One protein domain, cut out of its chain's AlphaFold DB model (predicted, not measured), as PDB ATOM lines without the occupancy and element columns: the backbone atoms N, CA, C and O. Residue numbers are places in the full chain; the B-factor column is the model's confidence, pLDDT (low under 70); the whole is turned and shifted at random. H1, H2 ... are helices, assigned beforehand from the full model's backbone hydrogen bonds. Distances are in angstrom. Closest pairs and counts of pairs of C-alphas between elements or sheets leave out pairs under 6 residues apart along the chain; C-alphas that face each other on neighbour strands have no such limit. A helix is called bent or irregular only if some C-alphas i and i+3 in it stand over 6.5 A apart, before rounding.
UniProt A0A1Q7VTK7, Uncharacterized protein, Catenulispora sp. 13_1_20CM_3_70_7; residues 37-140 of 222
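What this domain is: This is residues 37 to 140 of the 222 residues of an uncharacterized protein of Catenulispora sp. 13_1_20CM_3_70_7 (UniProt A0A1Q7VTK7). Three long helices, H1, H2 and the bent H4, run side by side in a row with H2 in the middle, each opposite to the next. H1 joins the row more loosely than H4; short H3 makes the turn from H2 to H4 at one end, and residues 59 to 76 loop round the other. The printed part, 104 residues with four named helices, H1 H2 H3 H4, and no named strand, is all helix. It is loose, with a radius of gyration of the C-alphas of 16.0 A, and spans 51 by 25 by 21 A.

How they stand to each other: H1, residues 37 to 58, and H2, residues 77 to 99, form a helical hairpin; they touch at a shallow tilt of 17 degrees, closest at the C-alphas of Tyr 58 and Ile 82, 6.1 A. H4, residues 108 to 134, was assigned as one helix by its hydrogen bonds but is bent, C-alphas 121 and 124 being 6.9 A apart; H4b is irregular, with C-alphas 131 and 134 6.6 A apart. H2 touches H4a, closest at the C-alphas of Ala 91 and Tyr 118, 5.4 A, and H4b, closest at those of His 84 and Thr 126, 5.0 A; both arms run opposite ways to H2, at shallow tilts of 20 and 29 degrees. H3, residues 101 to 106, and residues 110 to 111 of H4a touch only at the corner, and only just, with 3 pairs of C-alphas within 8 A; the closest C-alphas are those of Arg 104 and His 111, 5.7 A. H1 is apart from H3, H4a and H4b. Every O i to N i+4 pair is within hydrogen-bond range in H2, H3, H4a and H4b; in H1, 14 of 18 are.

Where its parts are: H1 begins at C-alpha 37, (85.997, -48.977, 75.165), measures 30.1 A and has a kink of 31 degrees near residue 52; it is neither bent nor irregular, but only just, with C-alphas 53 and 56 6.4 A apart. H2 measures 32.8 A and H3 8.6 A. H4a, residues 108 to 121, measures 19.1 A; H4b, residues 124 to 134, measures 14.5 A and ends at C-alpha 134, (53.519, -38.717, 86.719).

The domain as a whole: The C-alphas of Asn 73 and Asn 106, the two farthest apart, are 51.0 A apart. The printed part has no cut; the link from H1 to H2 is long, the other two tight. Mean pLDDT of the printed part is 73.8, with 35 residues under 70, among them 57 to 75 and 130 to 140.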
ATOM      1  N   TYR A  37      86.221 -50.410  75.411       67.25
ATOM      2  CA  TYR A  37      85.997 -48.977  75.165       67.25
ATOM      3  C   TYR A  37      84.969 -48.620  74.079       67.25
ATOM      4  O   TYR A  37      84.299 -47.609  74.268       67.25
ATOM      5  N   PRO A  38      84.784 -49.382  72.978       73.12
ATOM      6  CA  PRO A  38      83.842 -48.977  71.930       73.12
ATOM      7  C   PRO A  38      82.407 -48.860  72.453       73.12
ATOM      8  O   PRO A  38      81.721 -47.887  72.172       73.12
ATOM      9  N   TRP A  39      81.976 -49.811  73.288       67.19
ATOM     10  CA  TRP A  39      80.629 -49.798  73.861       67.19
ATOM     11  C   TRP A  39      80.461 -48.726  74.938       67.19
ATOM     12  O   TRP A  39      79.422 -48.079  75.021       67.19
ATOM     13  N   TYR A  40      81.519 -48.482  75.714       73.88
ATOM     14  CA  TYR A  40      81.577 -47.371  76.661       73.88
ATOM     15  C   TYR A  40      81.505 -46.008  75.979       73.88
ATOM     16  O   TYR A  40      80.869 -45.102  76.505       73.88
ATOM     17  N   ALA A  41      82.139 -45.862  74.816       72.38
ATOM     18  CA  ALA A  41      82.087 -44.643  74.025       72.38
ATOM     19  C   ALA A  41      80.687 -44.414  73.445       72.38
ATOM     20  O   ALA A  41      80.207 -43.288  73.477       72.38
ATOM     21  N   VAL A  42      80.008 -45.471  72.984       71.44
ATOM     22  CA  VAL A  42      78.613 -45.379  72.520       71.44
ATOM     23  C   VAL A  42      77.684 -44.997  73.674       71.44
ATOM     24  O   VAL A  42      76.987 -43.993  73.581       71.44
ATOM     25  N   LEU A  43      77.708 -45.739  74.786       69.12
ATOM     26  CA  LEU A  43      76.864 -45.458  75.955       69.12
ATOM     27  C   LEU A  43      77.155 -44.081  76.562       69.12
ATOM     28  O   LEU A  43      76.234 -43.305  76.801       69.12
ATOM     29  N   GLY A  44      78.432 -43.761  76.774       73.00
ATOM     30  CA  GLY A  44      78.865 -42.461  77.274       73.00
ATOM     31  C   GLY A  44      78.509 -41.330  76.312       73.00
ATOM     32  O   GLY A  44      78.080 -40.276  76.764       73.00
ATOM     33  N   GLY A  45      78.609 -41.564  75.001       71.81
ATOM     34  CA  GLY A  45      78.178 -40.632  73.961       71.81
ATOM     35  C   GLY A  45      76.677 -40.357  74.016       71.81
ATOM     36  O   GLY A  45      76.281 -39.198  73.995       71.81
ATOM     37  N   THR A  46      75.844 -41.388  74.180       70.69
ATOM     38  CA  THR A  46      74.390 -41.227  74.347       70.69
ATOM     39  C   THR A  46      74.047 -40.465  75.625       70.69
ATOM     40  O   THR A  46      73.215 -39.560  75.597       70.69
ATOM     41  N   VAL A  47      74.703 -40.790  76.743       72.44
ATOM     42  CA  VAL A  47      74.510 -40.075  78.015       72.44
ATOM     43  C   VAL A  47      74.942 -38.616  77.884       72.44
ATOM     44  O   VAL A  47      74.222 -37.725  78.329       72.44
ATOM     45  N   LEU A  48      76.073 -38.352  77.231       76.94
ATOM     46  CA  LEU A  48      76.573 -37.001  76.999       76.94
ATOM     47  C   LEU A  48      75.646 -36.209  76.070       76.94
ATOM     48  O   LEU A  48      75.316 -35.070  76.376       76.94
ATOM     49  N   PHE A  49      75.176 -36.815  74.980       76.25
ATOM     50  CA  PHE A  49      74.185 -36.211  74.092       76.25
ATOM     51  C   PHE A  49      72.905 -35.848  74.853       76.25
ATOM     52  O   PHE A  49      72.415 -34.728  74.736       76.25
ATOM     53  N   ASN A  50      72.401 -36.756  75.692       74.75
ATOM     54  CA  ASN A  50      71.243 -36.486  76.538       74.75
ATOM     55  C   ASN A  50      71.495 -35.307  77.494       74.75
ATOM     56  O   ASN A  50      70.678 -34.392  77.560       74.75
ATOM     57  N   LEU A  51      72.639 -35.286  78.182       79.62
ATOM     58  CA  LEU A  51      73.010 -34.226  79.128       79.62
ATOM     59  C   LEU A  51      73.221 -32.859  78.463       79.62
ATOM     60  O   LEU A  51      72.934 -31.838  79.079       79.62
ATOM     61  N   LEU A  52      73.729 -32.829  77.231       80.81
ATOM     62  CA  LEU A  52      74.039 -31.582  76.527       80.81
ATOM     63  C   LEU A  52      72.878 -31.058  75.683       80.81
ATOM     64  O   LEU A  52      72.805 -29.857  75.455       80.81
ATOM     65  N   TRP A  53      71.995 -31.934  75.198       72.44
ATOM     66  CA  TRP A  53      70.969 -31.559  74.221       72.44
ATOM     67  C   TRP A  53      69.544 -31.708  74.743       72.44
ATOM     68  O   TRP A  53      68.696 -30.858  74.481       72.44
ATOM     69  N   ALA A  54      69.252 -32.772  75.494       69.19
ATOM     70  CA  ALA A  54      67.908 -33.014  76.017       69.19
ATOM     71  C   ALA A  54      67.709 -32.376  77.398       69.19
ATOM     72  O   ALA A  54      66.692 -31.732  77.634       69.19
ATOM     73  N   PHE A  55      68.688 -32.509  78.293       72.81
ATOM     74  CA  PHE A  55      68.592 -32.057  79.679       72.81
ATOM     75  C   PHE A  55      68.451 -30.531  79.860       72.81
ATOM     76  O   PHE A  55      67.637 -30.139  80.696       72.81
ATOM     77  N   PRO A  56      69.129 -29.652  79.088       77.75
ATOM     78  CA  PRO A  56      69.018 -28.203  79.293       77.75
ATOM     79  C   PRO A  56      67.603 -27.642  79.098       77.75
ATOM     80  O   PRO A  56      67.249 -26.673  79.760       77.75
ATOM     81  N   HIS A  57      66.771 -28.288  78.272       68.56
ATOM     82  CA  HIS A  57      65.365 -27.905  78.075       68.56
ATOM     83  C   HIS A  57      64.518 -28.089  79.346       68.56
ATOM     84  O   HIS A  57      63.469 -27.484  79.490       68.56
ATOM     85  N   TYR A  58      64.967 -28.907  80.305       65.31
ATOM     86  CA  TYR A  58      64.287 -29.075  81.593       65.31
ATOM     87  C   TYR A  58      64.843 -28.143  82.682       65.31
ATOM     88  O   TYR A  58      64.271 -28.061  83.767       65.31
ATOM     89  N   LEU A  59      65.941 -27.428  82.400       68.38
ATOM     90  CA  LEU A  59      66.484 -26.371  83.260       68.38
ATOM     91  C   LEU A  59      65.894 -24.993  82.936       68.38
ATOM     92  O   LEU A  59      65.962 -24.112  83.788       68.38
ATOM     93  N   SER A  60      65.312 -24.802  81.745       64.38
ATOM     94  CA  SER A  60      64.664 -23.541  81.354       64.38
ATOM     95  C   SER A  60      63.433 -23.221  82.213       64.38
ATOM     96  O   SER A  60      62.994 -22.076  82.243       64.38
ATOM     97  N   THR A  61      62.914 -24.189  82.984       63.38
ATOM     98  CA  THR A  61      61.753 -24.065  83.892       63.38
ATOM     99  C   THR A  61      60.478 -23.517  83.240       63.38
ATOM    100  O   THR A  61      59.504 -23.265  83.945       63.38
ATOM    101  N   ASP A  62      60.452 -23.381  81.913       65.56
ATOM    102  CA  ASP A  62      59.282 -22.970  81.149       65.56
ATOM    103  C   ASP A  62      58.445 -24.214  80.805       65.56
ATOM    104  O   ASP A  62      58.926 -25.100  80.089       65.56
ATOM    105  N   PRO A  63      57.198 -24.320  81.296       61.28
ATOM    106  CA  PRO A  63      56.312 -25.433  80.970       61.28
ATOM    107  C   PRO A  63      56.020 -25.564  79.469       61.28
ATOM    108  O   PRO A  63      55.748 -26.674  79.011       61.28
ATOM    109  N   ASN A  64      56.100 -24.471  78.697       62.59
ATOM    110  CA  ASN A  64      55.838 -24.480  77.251       62.59
ATOM    111  C   ASN A  64      56.993 -25.064  76.426       62.59
ATOM    112  O   ASN A  64      56.789 -25.445  75.276       62.59
ATOM    113  N   ASP A  65      58.189 -25.161  77.010       59.91
ATOM    114  CA  ASP A  65      59.361 -25.811  76.407       59.91
ATOM    115  C   ASP A  65      59.408 -27.320  76.745       59.91
ATOM    116  O   ASP A  65      60.313 -28.062  76.349       59.91
ATOM    117  N   SER A  66      58.407 -27.812  77.489       54.97
ATOM    118  CA  SER A  66      58.322 -29.219  77.858       54.97
ATOM    119  C   SER A  66      57.954 -30.081  76.654       54.97
ATOM    120  O   SER A  66      56.902 -29.934  76.037       54.97
ATOM    121  N   ARG A  67      58.805 -31.067  76.360       57.47
ATOM    122  CA  ARG A  67      58.527 -32.093  75.343       57.47
ATOM    123  C   ARG A  67      57.502 -33.137  75.798       57.47
ATOM    124  O   ARG A  67      57.185 -34.038  75.028       57.47
ATOM    125  N   SER A  68      57.029 -33.060  77.041       58.09
ATOM    126  CA  SER A  68      56.095 -34.018  77.630       58.09
ATOM    127  C   SER A  68      54.721 -33.390  77.824       58.09
ATOM    128  O   SER A  68      54.608 -32.232  78.213       58.09
ATOM    129  N   GLN A  69      53.669 -34.179  77.601       57.09
ATOM    130  CA  GLN A  69      52.293 -33.753  77.851       57.09
ATOM    131  C   GLN A  69      52.108 -33.464  79.348       57.09
ATOM    132  O   GLN A  69      52.312 -34.341  80.194       57.09
ATOM    133  N   LEU A  70      51.759 -32.221  79.672       61.88
ATOM    134  CA  LEU A  70      51.475 -31.771  81.031       61.88
ATOM    135  C   LEU A  70      49.963 -31.790  81.255       61.88
ATOM    136  O   LEU A  70      49.211 -31.351  80.391       61.88
ATOM    137  N   ASP A  71      49.524 -32.283  82.412       63.00
ATOM    138  CA  ASP A  71      48.127 -32.160  82.819       63.00
ATOM    139  C   ASP A  71      47.828 -30.705  83.223       63.00
ATOM    140  O   ASP A  71      48.444 -30.205  84.171       63.00
ATOM    141  N   PRO A  72      46.889 -30.020  82.541       63.47
ATOM    142  CA  PRO A  72      46.503 -28.652  82.877       63.47
ATOM    143  C   PRO A  72      45.940 -28.506  84.297       63.47
ATOM    144  O   PRO A  72      45.994 -27.416  84.862       63.47
ATOM    145  N   ASN A  73      45.406 -29.583  84.883       65.19
ATOM    146  CA  ASN A  73      44.718 -29.554  86.175       65.19
ATOM    147  C   ASN A  73      45.649 -29.809  87.370       65.19
ATOM    148  O   ASN A  73      45.265 -29.558  88.514       65.19
ATOM    149  N   PHE A  74      46.881 -30.276  87.133       69.25
ATOM    150  CA  PHE A  74      47.856 -30.561  88.185       69.25
ATOM    151  C   PHE A  74      49.093 -29.664  88.046       69.25
ATOM    152  O   PHE A  74      50.128 -30.049  87.511       69.25
ATOM    153  N   HIS A  75      49.015 -28.446  88.586       68.50
ATOM    154  CA  HIS A  75      50.096 -27.451  88.507       68.50
ATOM    155  C   HIS A  75      51.486 -27.945  88.996       68.50
ATOM    156  O   HIS A  75      52.489 -27.553  88.394       68.50
ATOM    157  N   PRO A  76      51.620 -28.819  90.023       78.25
ATOM    158  CA  PRO A  76      52.923 -29.359  90.431       78.25
ATOM    159  C   PRO A  76      53.522 -30.393  89.461       78.25
ATOM    160  O   PRO A  76      54.680 -30.778  89.646       78.25
ATOM    161  N   HIS A  77      52.773 -30.858  88.448       70.00
ATOM    162  CA  HIS A  77      53.188 -31.928  87.531       70.00
ATOM    163  C   HIS A  77      54.555 -31.649  86.898       70.00
ATOM    164  O   HIS A  77      55.429 -32.516  86.867       70.00
ATOM    165  N   PHE A  78      54.769 -30.407  86.463       72.25
ATOM    166  CA  PHE A  78      56.015 -29.979  85.836       72.25
ATOM    167  C   PHE A  78      57.217 -30.046  86.793       72.25
ATOM    168  O   PHE A  78      58.288 -30.514  86.410       72.25
ATOM    169  N   GLY A  79      57.042 -29.671  88.064       79.62
ATOM    170  CA  GLY A  79      58.108 -29.760  89.068       79.62
ATOM    171  C   GLY A  79      58.526 -31.205  89.351       79.62
ATOM    172  O   GLY A  79      59.718 -31.516  89.421       79.62
ATOM    173  N   PHE A  80      57.555 -32.117  89.440       80.38
ATOM    174  CA  PHE A  80      57.839 -33.546  89.576       80.38
ATOM    175  C   PHE A  80      58.475 -34.136  88.317       80.38
ATOM    176  O   PHE A  80      59.368 -34.975  88.430       80.38
ATOM    177  N   LEU A  81      58.093 -33.665  87.129       74.50
ATOM    178  CA  LEU A  81      58.739 -34.061  85.881       74.50
ATOM    179  C   LEU A  81      60.215 -33.644  85.865       74.50
ATOM    180  O   LEU A  81      61.073 -34.471  85.561       74.50
ATOM    181  N   ILE A  82      60.538 -32.414  86.276       81.19
ATOM    182  CA  ILE A  82      61.932 -31.960  86.419       81.19
ATOM    183  C   ILE A  82      62.686 -32.851  87.412       81.19
ATOM    184  O   ILE A  82      63.787 -33.316  87.112       81.19
ATOM    185  N   ALA A  83      62.094 -33.140  88.575       83.25
ATOM    186  CA  ALA A  83      62.709 -34.010  89.575       83.25
ATOM    187  C   ALA A  83      62.953 -35.433  89.034       83.25
ATOM    188  O   ALA A  83      64.012 -36.021  89.275       83.25
ATOM    189  N   HIS A  84      62.016 -35.978  88.257       79.19
ATOM    190  CA  HIS A  84      62.167 -37.264  87.582       79.19
ATOM    191  C   HIS A  84      63.308 -37.243  86.562       79.19
ATOM    192  O   HIS A  84      64.176 -38.117  86.593       79.19
ATOM    193  N   VAL A  85      63.353 -36.227  85.698       77.94
ATOM    194  CA  VAL A  85      64.398 -36.082  84.678       77.94
ATOM    195  C   VAL A  85      65.772 -35.911  85.332       77.94
ATOM    196  O   VAL A  85      66.742 -36.544  84.905       77.94
ATOM    197  N   ALA A  86      65.875 -35.116  86.397       83.75
ATOM    198  CA  ALA A  86      67.119 -34.920  87.137       83.75
ATOM    199  C   ALA A  86      67.607 -36.221  87.797       83.75
ATOM    200  O   ALA A  86      68.766 -36.612  87.636       83.75
ATOM    201  N   THR A  87      66.716 -36.935  88.490       79.31
ATOM    202  CA  THR A  87      67.047 -38.216  89.138       79.31
ATOM    203  C   THR A  87      67.342 -39.317  88.115       79.31
ATOM    204  O   THR A  87      68.259 -40.111  88.322       79.31
ATOM    205  N   GLY A  88      66.670 -39.324  86.963       71.56
ATOM    206  CA  GLY A  88      66.970 -40.219  85.843       71.56
ATOM    207  C   GLY A  88      68.363 -39.973  85.248       71.56
ATOM    208  O   GLY A  88      69.133 -40.915  85.056       71.56
ATOM    209  N   ASN A  89      68.746 -38.709  85.038       80.25
ATOM    210  CA  ASN A  89      70.098 -38.355  84.586       80.25
ATOM    211  C   ASN A  89      71.170 -38.766  85.604       80.25
ATOM    212  O   ASN A  89      72.204 -39.325  85.226       80.25
ATOM    213  N   LEU A  90      70.903 -38.570  86.898       86.38
ATOM    214  CA  LEU A  90      71.789 -39.040  87.959       86.38
ATOM    215  C   LEU A  90      71.958 -40.568  87.916       86.38
ATOM    216  O   LEU A  90      73.080 -41.058  88.075       86.38
ATOM    217  N   ALA A  91      70.883 -41.322  87.649       77.44
ATOM    218  CA  ALA A  91      70.932 -42.778  87.512       77.44
ATOM    219  C   ALA A  91      71.810 -43.199  86.324       77.44
ATOM    220  O   ALA A  91      72.660 -44.079  86.474       77.44
ATOM    221  N   LEU A  92      71.664 -42.542  85.169       79.44
ATOM    222  CA  LEU A  92      72.466 -42.824  83.975       79.44
ATOM    223  C   LEU A  92      73.962 -42.600  84.229       79.44
ATOM    224  O   LEU A  92      74.783 -43.474  83.937       79.44
ATOM    225  N   VAL A  93      74.322 -41.460  84.825       86.31
ATOM    226  CA  VAL A  93      75.723 -41.119  85.123       86.31
ATOM    227  C   VAL A  93      76.314 -42.081  86.153       86.31
ATOM    228  O   VAL A  93      77.402 -42.628  85.953       86.31
ATOM    229  N   THR A  94      75.602 -42.339  87.250       83.56
ATOM    230  CA  THR A  94      76.103 -43.229  88.307       83.56
ATOM    231  C   THR A  94      76.164 -44.692  87.861       83.56
ATOM    232  O   THR A  94      77.103 -45.388  88.247       83.56
ATOM    233  N   MET A  95      75.272 -45.147  86.974       80.31
ATOM    234  CA  MET A  95      75.364 -46.465  86.329       80.31
ATOM    235  C   MET A  95      76.610 -46.587  85.439       80.31
ATOM    236  O   MET A  95      77.311 -47.601  85.486       80.31
ATOM    237  N   MET A  96      76.940 -45.551  84.658       82.50
ATOM    238  CA  MET A  96      78.177 -45.539  83.862       82.50
ATOM    239  C   MET A  96      79.420 -45.653  84.747       82.50
ATOM    240  O   MET A  96      80.343 -46.406  84.434       82.50
ATOM    241  N   LEU A  97      79.425 -44.977  85.895       85.25
ATOM    242  CA  LEU A  97      80.497 -45.116  86.881       85.25
ATOM    243  C   LEU A  97      80.501 -46.506  87.549       85.25
ATOM    244  O   LEU A  97      81.573 -47.042  87.835       85.25
ATOM    245  N   GLN A  98      79.339 -47.131  87.767       83.56
ATOM    246  CA  GLN A  98      79.227 -48.480  88.345       83.56
ATOM    247  C   GLN A  98      79.863 -49.557  87.471       83.56
ATOM    248  O   GLN A  98      80.598 -50.416  87.967       83.56
ATOM    249  N   ILE A  99      79.604 -49.513  86.166       79.06
ATOM    250  CA  ILE A  99      80.107 -50.520  85.231       79.06
ATOM    251  C   ILE A  99      81.624 -50.320  85.000       79.06
ATOM    252  O   ILE A  99      82.277 -51.198  84.429       79.06
ATOM    253  N   TRP A 100      82.207 -49.176  85.405       82.50
ATOM    254  CA  TRP A 100      83.564 -48.774  85.026       82.50
ATOM    255  C   TRP A 100      84.598 -49.719  85.667       82.50
ATOM    256  O   TRP A 100      84.819 -49.680  86.886       82.50
ATOM    257  N   PRO A 101      85.323 -50.544  84.878       78.56
ATOM    258  CA  PRO A 101      86.144 -51.619  85.442       78.56
ATOM    259  C   PRO A 101      87.336 -51.132  86.270       78.56
ATOM    260  O   PRO A 101      87.705 -51.772  87.251       78.56
ATOM    261  N   HIS A 102      87.962 -50.021  85.878       80.81
ATOM    262  CA  HIS A 102      89.126 -49.464  86.576       80.81
ATOM    263  C   HIS A 102      88.750 -48.815  87.923       80.81
ATOM    264  O   HIS A 102      89.376 -49.135  88.923       80.81
ATOM    265  N   LEU A 103      87.673 -48.023  88.001       84.12
ATOM    266  CA  LEU A 103      87.085 -47.526  89.250       84.12
ATOM    267  C   LEU A 103      86.754 -48.666  90.222       84.12
ATOM    268  O   LEU A 103      87.139 -48.606  91.387       84.12
ATOM    269  N   ARG A 104      86.109 -49.739  89.743       84.94
ATOM    270  CA  ARG A 104      85.789 -50.909  90.577       84.94
ATOM    271  C   ARG A 104      87.036 -51.599  91.142       84.94
ATOM    272  O   ARG A 104      87.003 -52.064  92.278       84.94
ATOM    273  N   ARG A 105      88.108 -51.705  90.350       81.94
ATOM    274  CA  ARG A 105      89.344 -52.406  90.741       81.94
ATOM    275  C   ARG A 105      90.250 -51.554  91.631       81.94
ATOM    276  O   ARG A 105      90.808 -52.084  92.581       81.94
ATOM    277  N   ASN A 106      90.354 -50.259  91.346       89.88
ATOM    278  CA  ASN A 106      91.327 -49.372  91.987       89.88
ATOM    279  C   ASN A 106      90.723 -48.549  93.133       89.88
ATOM    280  O   ASN A 106      91.431 -48.198  94.072       89.88
ATOM    281  N   HIS A 107      89.415 -48.272  93.098       91.19
ATOM    282  CA  HIS A 107      88.719 -47.459  94.104       91.19
ATOM    283  C   HIS A 107      87.394 -48.106  94.558       91.19
ATOM    284  O   HIS A 107      86.310 -47.540  94.372       91.19
ATOM    285  N   PRO A 108      87.440 -49.279  95.216       88.12
ATOM    286  CA  PRO A 108      86.240 -50.018  95.617       88.12
ATOM    287  C   PRO A 108      85.350 -49.259  96.615       88.12
ATOM    288  O   PRO A 108      84.137 -49.457  96.633       88.12
ATOM    289  N   ALA A 109      85.918 -48.370  97.439       91.81
ATOM    290  CA  ALA A 109      85.135 -47.521  98.339       91.81
ATOM    291  C   ALA A 109      84.262 -46.516  97.569       91.81
ATOM    292  O   ALA A 109      83.070 -46.403  97.856       91.81
ATOM    293  N   VAL A 110      84.829 -45.853  96.555       91.06
ATOM    294  CA  VAL A 110      84.100 -44.923  95.679       91.06
ATOM    295  C   VAL A 110      83.008 -45.670  94.924       91.06
ATOM    296  O   VAL A 110      81.865 -45.229  94.909       91.06
ATOM    297  N   HIS A 111      83.319 -46.853  94.393       87.44
ATOM    298  CA  HIS A 111      82.334 -47.705  93.731       87.44
ATOM    299  C   HIS A 111      81.127 -48.024  94.633       87.44
ATOM    300  O   HIS A 111      79.985 -47.938  94.189       87.44
ATOM    301  N   ARG A 112      81.334 -48.318  95.924       87.75
ATOM    302  CA  ARG A 112      80.219 -48.551  96.863       87.75
ATOM    303  C   ARG A 112      79.389 -47.293  97.120       87.75
ATOM    304  O   ARG A 112      78.164 -47.377  97.149       87.75
ATOM    305  N   TRP A 113      80.033 -46.139  97.285       92.88
ATOM    306  CA  TRP A 113      79.333 -44.865  97.474       92.88
ATOM    307  C   TRP A 113      78.513 -44.469  96.250       92.88
ATOM    308  O   TRP A 113      77.332 -44.167  96.388       92.88
ATOM    309  N   VAL A 114      79.093 -44.574  95.055       84.81
ATOM    310  CA  VAL A 114      78.380 -44.360  93.788       84.81
ATOM    311  C   VAL A 114      77.172 -45.292  93.685       84.81
ATOM    312  O   VAL A 114      76.119 -44.876  93.220       84.81
ATOM    313  N   GLY A 115      77.289 -46.536  94.158       75.81
ATOM    314  CA  GLY A 115      76.187 -47.502  94.142       75.81
ATOM    315  C   GLY A 115      75.052 -47.104  95.079       75.81
ATOM    316  O   GLY A 115      73.883 -47.216  94.723       75.81
ATOM    317  N   ARG A 116      75.384 -46.563  96.256       82.75
ATOM    318  CA  ARG A 116      74.389 -46.004  97.180       82.75
ATOM    319  C   ARG A 116      73.689 -44.787  96.581       82.75
ATOM    320  O   ARG A 116      72.470 -44.714  96.654       82.75
ATOM    321  N   VAL A 117      74.438 -43.876  95.958       84.75
ATOM    322  CA  VAL A 117      73.862 -42.706  95.271       84.75
ATOM    323  C   VAL A 117      72.955 -43.148  94.120       84.75
ATOM    324  O   VAL A 117      71.854 -42.627  93.995       84.75
ATOM    325  N   TYR A 118      73.363 -44.154  93.341       75.44
ATOM    326  CA  TYR A 118      72.537 -44.737  92.285       75.44
ATOM    327  C   TYR A 118      71.203 -45.262  92.836       75.44
ATOM    328  O   TYR A 118      70.144 -44.883  92.348       75.44
ATOM    329  N   VAL A 119      71.224 -46.085  93.887       71.12
ATOM    330  CA  VAL A 119      69.990 -46.679  94.429       71.12
ATOM    331  C   VAL A 119      69.118 -45.635  95.130       71.12
ATOM    332  O   VAL A 119      67.954 -45.462  94.776       71.12
ATOM    333  N   PHE A 120      69.672 -44.940  96.123       78.19
ATOM    334  CA  PHE A 120      68.895 -44.083  97.022       78.19
ATOM    335  C   PHE A 120      68.681 -42.674  96.479       78.19
ATOM    336  O   PHE A 120      67.648 -42.074  96.749       78.19
ATOM    337  N   GLY A 121      69.644 -42.140  95.730       75.38
ATOM    338  CA  GLY A 121      69.570 -40.789  95.177       75.38
ATOM    339  C   GLY A 121      68.905 -40.727  93.806       75.38
ATOM    340  O   GLY A 121      68.403 -39.673  93.432       75.38
ATOM    341  N   ALA A 122      68.891 -41.835  93.061       79.56
ATOM    342  CA  ALA A 122      68.429 -41.835  91.680       79.56
ATOM    343  C   ALA A 122      67.262 -42.805  91.445       79.56
ATOM    344  O   ALA A 122      66.148 -42.356  91.187       79.56
ATOM    345  N   VAL A 123      67.479 -44.117  91.597       73.06
ATOM    346  CA  VAL A 123      66.501 -45.161  91.228       73.06
ATOM    347  C   VAL A 123      65.239 -45.125  92.084       73.06
ATOM    348  O   VAL A 123      64.133 -45.178  91.548       73.06
ATOM    349  N   ILE A 124      65.367 -45.043  93.407       73.31
ATOM    350  CA  ILE A 124      64.188 -45.008  94.283       73.31
ATOM    351  C   ILE A 124      63.370 -43.727  94.039       73.31
ATOM    352  O   ILE A 124      62.189 -43.853  93.713       73.31
ATOM    353  N   PRO A 125      63.954 -42.512  94.095       70.38
ATOM    354  CA  PRO A 125      63.211 -41.280  93.840       70.38
ATOM    355  C   PRO A 125      62.549 -41.252  92.461       70.38
ATOM    356  O   PRO A 125      61.361 -40.955  92.364       70.38
ATOM    357  N   THR A 126      63.282 -41.620  91.403       72.88
ATOM    358  CA  THR A 126      62.754 -41.594  90.031       72.88
ATOM    359  C   THR A 126      61.574 -42.558  89.863       72.88
ATOM    360  O   THR A 126      60.561 -42.188  89.272       72.88
ATOM    361  N   THR A 127      61.650 -43.749  90.473       67.94
ATOM    362  CA  THR A 127      60.575 -44.755  90.438       67.94
ATOM    363  C   THR A 127      59.335 -44.273  91.185       67.94
ATOM    364  O   THR A 127      58.225 -44.407  90.674       67.94
ATOM    365  N   LEU A 128      59.506 -43.683  92.372       70.56
ATOM    366  CA  LEU A 128      58.384 -43.179  93.166       70.56
ATOM    367  C   LEU A 128      57.664 -42.028  92.455       70.56
ATOM    368  O   LEU A 128      56.437 -42.025  92.388       70.56
ATOM    369  N   ILE A 129      58.414 -41.081  91.886       71.00
ATOM    370  CA  ILE A 129      57.836 -39.937  91.168       71.00
ATOM    371  C   ILE A 129      57.009 -40.413  89.968       71.00
ATOM    372  O   ILE A 129      55.885 -39.956  89.767       71.00
ATOM    373  N   VAL A 130      57.531 -41.360  89.191       65.69
ATOM    374  CA  VAL A 130      56.802 -41.915  88.045       65.69
ATOM    375  C   VAL A 130      55.536 -42.630  88.497       65.69
ATOM    376  O   VAL A 130      54.446 -42.299  88.033       65.69
ATOM    377  N   LEU A 131      55.673 -43.581  89.423       62.97
ATOM    378  CA  LEU A 131      54.583 -44.474  89.797       62.97
ATOM    379  C   LEU A 131      53.430 -43.739  90.486       62.97
ATOM    380  O   LEU A 131      52.269 -44.037  90.217       62.97
ATOM    381  N   PHE A 132      53.747 -42.786  91.363       67.25
ATOM    382  CA  PHE A 132      52.749 -42.147  92.219       67.25
ATOM    383  C   PHE A 132      52.315 -40.762  91.744       67.25
ATOM    384  O   PHE A 132      51.247 -40.308  92.144       67.25
ATOM    385  N   VAL A 133      53.103 -40.089  90.900       68.94
ATOM    386  CA  VAL A 133      52.793 -38.718  90.466       68.94
ATOM    387  C   VAL A 133      52.548 -38.652  88.967       68.94
ATOM    388  O   VAL A 133      51.445 -38.302  88.553       68.94
ATOM    389  N   LEU A 134      53.548 -39.003  88.157       66.38
ATOM    390  CA  LEU A 134      53.519 -38.717  86.719       66.38
ATOM    391  C   LEU A 134      52.618 -39.647  85.913       66.38
ATOM    392  O   LEU A 134      52.280 -39.302  84.788       66.38
ATOM    393  N   ILE A 135      52.280 -40.839  86.413       64.56
ATOM    394  CA  ILE A 135      51.346 -41.736  85.717       64.56
ATOM    395  C   ILE A 135      49.887 -41.484  86.126       64.56
ATOM    396  O   ILE A 135      49.047 -41.410  85.230       64.56
ATOM    397  N   PRO A 136      49.553 -41.315  87.421       63.19
ATOM    398  CA  PRO A 136      48.171 -41.061  87.829       63.19
ATOM    399  C   PRO A 136      47.602 -39.720  87.348       63.19
ATOM    400  O   PRO A 136      46.393 -39.614  87.199       63.19
ATOM    401  N   HIS A 137      48.454 -38.722  87.093       60.41
ATOM    402  CA  HIS A 137      48.049 -37.366  86.695       60.41
ATOM    403  C   HIS A 137      48.360 -37.074  85.223       60.41
ATOM    404  O   HIS A 137      48.739 -35.961  84.878       60.41
ATOM    405  N   ARG A 138      48.281 -38.073  84.338       57.97
ATOM    406  CA  ARG A 138      48.268 -37.794  82.894       57.97
ATOM    407  C   ARG A 138      46.834 -37.483  82.496       57.97
ATOM    408  O   ARG A 138      45.939 -38.212  82.903       57.97
ATOM    409  N   ALA A 139      46.636 -36.460  81.665       53.28
ATOM    410  CA  ALA A 139      45.339 -35.904  81.251       53.28
ATOM    411  C   ALA A 139      44.361 -36.881  80.547       53.28
ATOM    412  O   ALA A 139      43.319 -36.463  80.052       53.28
ATOM    413  N   ASN A 140      44.683 -38.175  80.486       52.28
ATOM    414  CA  ASN A 140      43.850 -39.210  79.899       52.28
ATOM    415  C   ASN A 140      43.232 -40.057  81.022       52.28
ATOM    416  O   ASN A 140      43.874 -40.972  81.546       52.28
TER     417      ASN A 140